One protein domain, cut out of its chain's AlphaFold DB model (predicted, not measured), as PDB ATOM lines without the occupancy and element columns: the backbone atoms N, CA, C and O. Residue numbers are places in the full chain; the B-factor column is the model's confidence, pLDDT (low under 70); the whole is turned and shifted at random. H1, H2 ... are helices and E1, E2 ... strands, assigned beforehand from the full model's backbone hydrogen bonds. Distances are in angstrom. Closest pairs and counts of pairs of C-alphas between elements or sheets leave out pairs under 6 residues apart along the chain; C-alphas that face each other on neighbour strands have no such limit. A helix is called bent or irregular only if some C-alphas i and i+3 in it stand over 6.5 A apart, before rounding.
ATOM      1  N   ASP A  27      35.764  24.453 -32.406       96.56
ATOM      2  CA  ASP A  27      36.852  25.371 -32.072       96.56
ATOM      3  C   ASP A  27      36.238  26.685 -31.534       96.56
ATOM      4  O   ASP A  27      35.095  27.032 -31.851       96.56
ATOM      5  N   MET A  28      37.014  27.451 -30.760       94.81
ATOM      6  CA  MET A  28      36.661  28.831 -30.402       94.81
ATOM      7  C   MET A  28      37.050  29.769 -31.552       94.81
ATOM      8  O   MET A  28      38.237  30.014 -31.784       94.81
ATOM      9  N   ALA A  29      36.060  30.300 -32.264       95.44
ATOM     10  CA  ALA A  29      36.260  31.272 -33.335       95.44
ATOM     11  C   ALA A  29      36.186  32.705 -32.795       95.44
ATOM     12  O   ALA A  29      35.401  32.985 -31.889       95.44
ATOM     13  N   HIS A  30      36.980  33.621 -33.358       94.44
ATOM     14  CA  HIS A  30      36.897  35.038 -33.005       94.44
ATOM     15  C   HIS A  30      35.692  35.694 -33.694       94.44
ATOM     16  O   HIS A  30      35.487  35.507 -34.892       94.44
ATOM     17  N   LYS A  31      34.928  36.518 -32.970       94.19
ATOM     18  CA  LYS A  31      33.862  37.357 -33.549       94.19
ATOM     19  C   LYS A  31      34.444  38.464 -34.420       94.19
ATOM     20  O   LYS A  31      33.924  38.746 -35.494       94.19
ATOM     21  N   VAL A  32      35.520  39.086 -33.939       94.62
ATOM     22  CA  VAL A  32      36.350  39.996 -34.726       94.62
ATOM     23  C   VAL A  32      37.644  39.274 -35.046       94.62
ATOM     24  O   VAL A  32      38.419  38.973 -34.141       94.62
ATOM     25  N   ASP A  33      37.873  39.004 -36.328       94.00
ATOM     26  CA  ASP A  33      39.083  38.330 -36.783       94.00
ATOM     27  C   ASP A  33      40.360  38.999 -36.234       94.00
ATOM     28  O   ASP A  33      40.512  40.227 -36.242       94.00
ATOM     29  N   ALA A  34      41.279  38.165 -35.746       94.88
ATOM     30  CA  ALA A  34      42.453  38.619 -35.015       94.88
ATOM     31  C   ALA A  34      43.420  39.423 -35.898       94.88
ATOM     32  O   ALA A  34      43.958  40.430 -35.430       94.88
ATOM     33  N   VAL A  35      43.611  39.038 -37.169       95.94
ATOM     34  CA  VAL A  35      44.503  39.771 -38.085       95.94
ATOM     35  C   VAL A  35      43.882  41.101 -38.515       95.94
ATOM     36  O   VAL A  35      44.565  42.126 -38.522       95.94
ATOM     37  N   SER A  36      42.570  41.129 -38.742       96.94
ATOM     38  CA  SER A  36      41.810  42.340 -39.062       96.94
ATOM     39  C   SER A  36      41.849  43.348 -37.911       96.94
ATOM     40  O   SER A  36      42.117  44.539 -38.119       96.94
ATOM     41  N   TRP A  37      41.638  42.889 -36.673       97.50
ATOM     42  CA  TRP A  37      41.731  43.746 -35.490       97.50
ATOM     43  C   TRP A  37      43.162  44.217 -35.232       97.50
ATOM     44  O   TRP A  37      43.387  45.390 -34.931       97.50
ATOM     45  N   TRP A  38      44.151  43.335 -35.391       97.69
ATOM     46  CA  TRP A  38      45.557  43.707 -35.269       97.69
ATOM     47  C   TRP A  38      45.936  44.806 -36.266       97.69
ATOM     48  O   TRP A  38      46.484  45.835 -35.867       97.69
ATOM     49  N   ASN A  39      45.590  44.627 -37.543       97.44
ATOM     50  CA  ASN A  39      45.951  45.555 -38.611       97.44
ATOM     51  C   ASN A  39      45.299  46.939 -38.446       97.44
ATOM     52  O   ASN A  39      45.928  47.956 -38.749       97.44
ATOM     53  N   SER A  40      44.071  46.988 -37.922       97.06
ATOM     54  CA  SER A  40      43.307  48.230 -37.731       97.06
ATOM     55  C   SER A  40      43.592  48.944 -36.400       97.06
ATOM     56  O   SER A  40      43.667  50.180 -36.351       97.06
ATOM     57  N   VAL A  41      43.761  48.181 -35.318       97.12
ATOM     58  CA  VAL A  41      43.780  48.683 -33.937       97.12
ATOM     59  C   VAL A  41      44.991  48.153 -33.170       97.12
ATOM     60  O   VAL A  41      45.802  48.944 -32.692       97.12
ATOM     61  N   GLY A  42      45.139  46.829 -33.067       97.19
ATOM     62  CA  GLY A  42      46.076  46.185 -32.138       97.19
ATOM     63  C   GLY A  42      47.539  46.585 -32.327       97.19
ATOM     64  O   GLY A  42      48.237  46.854 -31.347       97.19
ATOM     65  N   ARG A  43      47.991  46.716 -33.579       97.31
ATOM     66  CA  ARG A  43      49.389  47.032 -33.907       97.31
ATOM     67  C   ARG A  43      49.855  48.401 -33.399       97.31
ATOM     68  O   ARG A  43      51.056  48.604 -33.244       97.31
ATOM     69  N   LYS A  44      48.916  49.307 -33.092       97.50
ATOM     70  CA  LYS A  44      49.178  50.644 -32.529       97.50
ATOM     71  C   LYS A  44      49.540  50.610 -31.044       97.50
ATOM     72  O   LYS A  44      50.126  51.560 -30.541       97.50
ATOM     73  N   TYR A  45      49.199  49.533 -30.338       97.06
ATOM     74  CA  TYR A  45      49.523  49.375 -28.918       97.06
ATOM     75  C   TYR A  45      50.836  48.621 -28.683       97.06
ATOM     76  O   TYR A  45      51.382  48.691 -27.583       97.06
ATOM     77  N   GLY A  46      51.351  47.926 -29.702       94.50
ATOM     78  CA  GLY A  46      52.524  47.061 -29.605       94.50
ATOM     79  C   GLY A  46      52.170  45.627 -29.197       94.50
ATOM     80  O   GLY A  46      51.143  45.356 -28.560       94.50
ATOM     81  N   ALA A  47      53.028  44.681 -29.588       92.56
ATOM     82  CA  ALA A  47      52.844  43.267 -29.278       92.56
ATOM     83  C   ALA A  47      52.833  43.037 -27.757       92.56
ATOM     84  O   ALA A  47      53.639  43.603 -27.025       92.56
ATOM     85  N   LYS A  48      51.922  42.180 -27.273       92.38
ATOM     86  CA  LYS A  48      51.756  41.849 -25.840       92.38
ATOM     87  C   LYS A  48      51.394  43.041 -24.929       92.38
ATOM     88  O   LYS A  48      51.464  42.903 -23.709       92.38
ATOM     89  N   SER A  49      50.962  44.178 -25.467       96.81
ATOM     90  CA  SER A  49      50.409  45.284 -24.669       96.81
ATOM     91  C   SER A  49      49.183  44.859 -23.846       96.81
ATOM     92  O   SER A  49      48.583  43.802 -24.083       96.81
ATOM     93  N   LYS A  50      48.806  45.671 -22.849       97.81
ATOM     94  CA  LYS A  50      47.634  45.393 -21.999       97.81
ATOM     95  C   LYS A  50      46.354  45.343 -22.839       97.81
ATOM     96  O   LYS A  50      45.497  44.502 -22.595       97.81
ATOM     97  N   GLU A  51      46.262  46.183 -23.861       97.38
ATOM     98  CA  GLU A  51      45.135  46.313 -24.781       97.38
ATOM     99  C   GLU A  51      45.023  45.102 -25.708       97.38
ATOM    100  O   GLU A  51      43.943  44.529 -25.842       97.38
ATOM    101  N   VAL A  52      46.146  44.653 -26.284       96.81
ATOM    102  CA  VAL A  52      46.181  43.428 -27.098       96.81
ATOM    103  C   VAL A  52      45.817  42.212 -26.251       96.81
ATOM    104  O   VAL A  52      44.996  41.402 -26.671       96.81
ATOM    105  N   ARG A  53      46.356  42.095 -25.029       97.31
ATOM    106  CA  ARG A  53      45.978  41.009 -24.109       97.31
ATOM    107  C   ARG A  53      44.502  41.066 -23.736       97.31
ATOM    108  O   ARG A  53      43.852  40.031 -23.747       97.31
ATOM    109  N   LYS A  54      43.963  42.257 -23.463       97.56
ATOM    110  CA  LYS A  54      42.537  42.443 -23.173       97.56
ATOM    111  C   LYS A  54      41.663  41.983 -24.339       97.56
ATOM    112  O   LYS A  54      40.652  41.345 -24.090       97.56
ATOM    113  N   PHE A  55      42.049  42.256 -25.586       97.12
ATOM    114  CA  PHE A  55      41.321  41.772 -26.764       97.12
ATOM    115  C   PHE A  55      41.401  40.246 -26.919       97.12
ATOM    116  O   PHE A  55      40.371  39.594 -27.071       97.12
ATOM    117  N   MET A  56      42.610  39.679 -26.844       95.38
ATOM    118  CA  MET A  56      42.839  38.240 -27.042       95.38
ATOM    119  C   MET A  56      42.250  37.377 -25.920       95.38
ATOM    120  O   MET A  56      41.898  36.230 -26.152       95.38
ATOM    121  N   LEU A  57      42.162  37.899 -24.696       95.75
ATOM    122  CA  LEU A  57      41.658  37.158 -23.536       95.75
ATOM    123  C   LEU A  57      40.184  37.438 -23.235       95.75
ATOM    124  O   LEU A  57      39.655  36.876 -22.281       95.75
ATOM    125  N   ASN A  58      39.516  38.305 -24.002       96.06
ATOM    126  CA  ASN A  58      38.108  38.596 -23.770       96.06
ATOM    127  C   ASN A  58      37.235  37.421 -24.253       96.06
ATOM    128  O   ASN A  58      37.111  37.247 -25.469       96.06
ATOM    129  N   PRO A  59      36.576  36.656 -23.358       94.12
ATOM    130  CA  PRO A  59      35.714  35.547 -23.765       94.12
ATOM    131  C   PRO A  59      34.528  36.011 -24.622       94.12
ATOM    132  O   PRO A  59      34.074  35.271 -25.494       94.12
ATOM    133  N   ASP A  60      34.078  37.261 -24.463       93.88
ATOM    134  CA  ASP A  60      32.997  37.824 -25.273       93.88
ATOM    135  C   ASP A  60      33.398  38.035 -26.735       93.88
ATOM    136  O   ASP A  60      32.521  38.221 -27.580       93.88
ATOM    137  N   ASN A  61      34.691  37.981 -27.067       95.06
ATOM    138  CA  ASN A  61      35.172  38.032 -28.445       95.06
ATOM    139  C   ASN A  61      35.190  36.652 -29.124       95.06
ATOM    140  O   ASN A  61      35.625  36.548 -30.267       95.06
ATOM    141  N   TYR A  62      34.697  35.601 -28.466       95.50
ATOM    142  CA  TYR A  62      34.667  34.257 -29.032       95.50
ATOM    143  C   TYR A  62      33.251  33.696 -29.172       95.50
ATOM    144  O   TYR A  62      32.307  34.118 -28.498       95.50
ATOM    145  N   TYR A  63      33.097  32.736 -30.081       95.69
ATOM    146  CA  TYR A  63      31.892  31.926 -30.246       95.69
ATOM    147  C   TYR A  63      32.255  30.490 -30.661       95.69
ATOM    148  O   TYR A  63      33.389  30.226 -31.066       95.69
ATOM    149  N   LEU A  64      31.308  29.554 -30.529       96.31
ATOM    150  CA  LEU A  64      31.526  28.153 -30.900       96.31
ATOM    151  C   LEU A  64      31.316  27.973 -32.402       96.31
ATOM    152  O   LEU A  64      30.240  28.279 -32.920       96.31
ATOM    153  N   GLU A  65      32.314  27.423 -33.084       97.44
ATOM    154  CA  GLU A  65      32.266  27.179 -34.521       97.44
ATOM    155  C   GLU A  65      32.740  25.766 -34.855       97.44
ATOM    156  O   GLU A  65      33.577  25.187 -34.161       97.44
ATOM    157  N   HIS A  66      32.221  25.197 -35.942       98.12
ATOM    158  CA  HIS A  66      32.748  23.936 -36.450       98.12
ATOM    159  C   HIS A  66      34.212  24.110 -36.882       98.12
ATOM    160  O   HIS A  66      34.518  24.997 -37.682       98.12
ATOM    161  N   TYR A  67      35.110  23.235 -36.409       97.38
ATOM    162  CA  TYR A  67      36.561  23.379 -36.604       97.38
ATOM    163  C   TYR A  67      36.956  23.635 -38.068       97.38
ATOM    164  O   TYR A  67      37.801  24.478 -38.362       97.38
ATOM    165  N   SER A  68      36.318  22.947 -39.021       97.12
ATOM    166  CA  SER A  68      36.630  23.100 -40.448       97.12
ATOM    167  C   SER A  68      36.226  24.477 -40.983       97.12
ATOM    168  O   SER A  68      36.947  25.052 -41.797       97.12
ATOM    169  N   ILE A  69      35.112  25.033 -40.494       96.62
ATOM    170  CA  ILE A  69      34.652  26.369 -40.883       96.62
ATOM    171  C   ILE A  69      35.620  27.404 -40.314       96.62
ATOM    172  O   ILE A  69      36.213  28.142 -41.102       96.62
ATOM    173  N   ASN A  70      35.844  27.381 -38.995       96.62
ATOM    174  CA  ASN A  70      36.751  28.288 -38.285       96.62
ATOM    175  C   ASN A  70      38.138  28.346 -38.947       96.62
ATOM    176  O   ASN A  70      38.607  29.404 -39.362       96.62
ATOM    177  N   ARG A  71      38.765  27.183 -39.162       95.19
ATOM    178  CA  ARG A  71      40.112  27.093 -39.749       95.19
ATOM    179  C   ARG A  71      40.179  27.590 -41.194       95.19
ATOM    180  O   ARG A  71      41.236  28.026 -41.637       95.19
ATOM    181  N   SER A  72      39.063  27.557 -41.929       94.69
ATOM    182  CA  SER A  72      38.994  28.074 -43.303       94.69
ATOM    183  C   SER A  72      38.779  29.587 -43.388       94.69
ATOM    184  O   SER A  72      39.044  30.168 -44.438       94.69
ATOM    185  N   GLN A  73      38.273  30.231 -42.330       93.44
ATOM    186  CA  GLN A  73      37.923  31.655 -42.357       93.44
ATOM    187  C   GLN A  73      39.162  32.546 -42.457       93.44
ATOM    188  O   GLN A  73      39.172  33.450 -43.286       93.44
ATOM    189  N   GLY A  74      40.224  32.250 -41.701       90.31
ATOM    190  CA  GLY A  74      41.469  33.028 -41.735       90.31
ATOM    191  C   GLY A  74      42.050  33.175 -43.152       90.31
ATOM    192  O   GLY A  74      42.157  34.298 -43.646       90.31
ATOM    193  N   PRO A  75      42.348  32.071 -43.869       91.50
ATOM    194  CA  PRO A  75      42.852  32.136 -45.244       91.50
ATOM    195  C   PRO A  75      41.934  32.887 -46.224       91.50
ATOM    196  O   PRO A  75      42.423  33.533 -47.151       91.50
ATOM    197  N   LYS A  76      40.608  32.851 -46.019       94.25
ATOM    198  CA  LYS A  76      39.637  33.552 -46.881       94.25
ATOM    199  C   LYS A  76      39.735  35.075 -46.786       94.25
ATOM    200  O   LYS A  76      39.348  35.747 -47.738       94.25
ATOM    201  N   LEU A  77      40.273  35.616 -45.692       93.12
ATOM    202  CA  LEU A  77      40.440  37.061 -45.510       93.12
ATOM    203  C   LEU A  77      41.557  37.644 -46.375       93.12
ATOM    204  O   LEU A  77      41.547  38.844 -46.631       93.12
ATOM    205  N   LYS A  78      42.507  36.813 -46.835       95.31
ATOM    206  CA  LYS A  78      43.680  37.244 -47.618       95.31
ATOM    207  C   LYS A  78      44.479  38.367 -46.935       95.31
ATOM    208  O   LYS A  78      45.016  39.249 -47.599       95.31
TER     209      LYS A  78
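AT A GLANCE: This is residues 27 to 78 of the 86 residues of an uncharacterized protein of Clostridium sp. OM05-6BH (UniProt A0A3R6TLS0). The model is a flat, open loop of chain: a small ribbon of two antiparallel strands, E1 and E2, makes its neck, and H1 and H2 lie on the two sides of the loop beyond it, joined at the far end by residues 41 to 49. H3 folds away from the end of E2, beginning beside the first residue of E1. The printed part has 52 residues, with three named helices and two named strands in the order E1, H1, H2, E2, H3; the sheet has the order E1 - E2, and the class is mixed, helices and strands. The whole is only just compact, close to loose, with a radius of gyration of the C-alphas of 11.6 A, and it spans 31 by 25 by 13 A.

IN THESE COORDINATES: E1 is residues 27 to 30, beginning at C-alpha 27 (36.852, 25.371, -32.072). E2, residues 62 to 66, is the longer strand, 12.9 A from first to last C-alpha. H3 is residues 67 to 76, the longest helix at 14.8 A, and ends at C-alpha 76 (39.637, 33.552, -46.881). H1 is residues 34 to 40, beginning at C-alpha 34 (42.453, 38.619, -35.015), and H2 is residues 50 to 56; each is 10.0 A long.

HOW THE PARTS SIT: E1 and E2 are antiparallel neighbours, with 133 degrees between their directions. Their C-alphas 28 and 64 face each other at 5.2 A. N 29 and O 63 are within hydrogen-bond range at 2.9 A, as are N 65 and O 27 at 3.1 A. The closest C-alphas of E1 and H3 are those of Asp 27 and Tyr 67, 5.0 A apart. H3 is neither bent nor irregular, but only just: C-alphas 71 and 74 are 6.4 A apart. H1 and H2 are close but not clearly touching, their closest C-alphas being those of Ala 34 and Met 56, 8.0 A apart. They run opposite ways at a steep tilt of 45 degrees. H1 and H3 are only just apart, with 8.2 A between their closest C-alphas. E1 and H2, H1 and E2, and H2 and H3 are apart. In H1 and H2 every O i to N i+4 pair is within hydrogen-bond range; in H3, 4 of 6 are.

THE WHOLE: The two C-alphas farthest apart are those of Lys 44 and His 66, at 31.6 A. The printed part has no cut. The links E1 to H1, H2 to E2 and E2 to H3 are tight, the link H1 to H2, with 9 residues, is short, and no link is long. The mean pLDDT of the printed part is 95.7, and no printed residue is under 70.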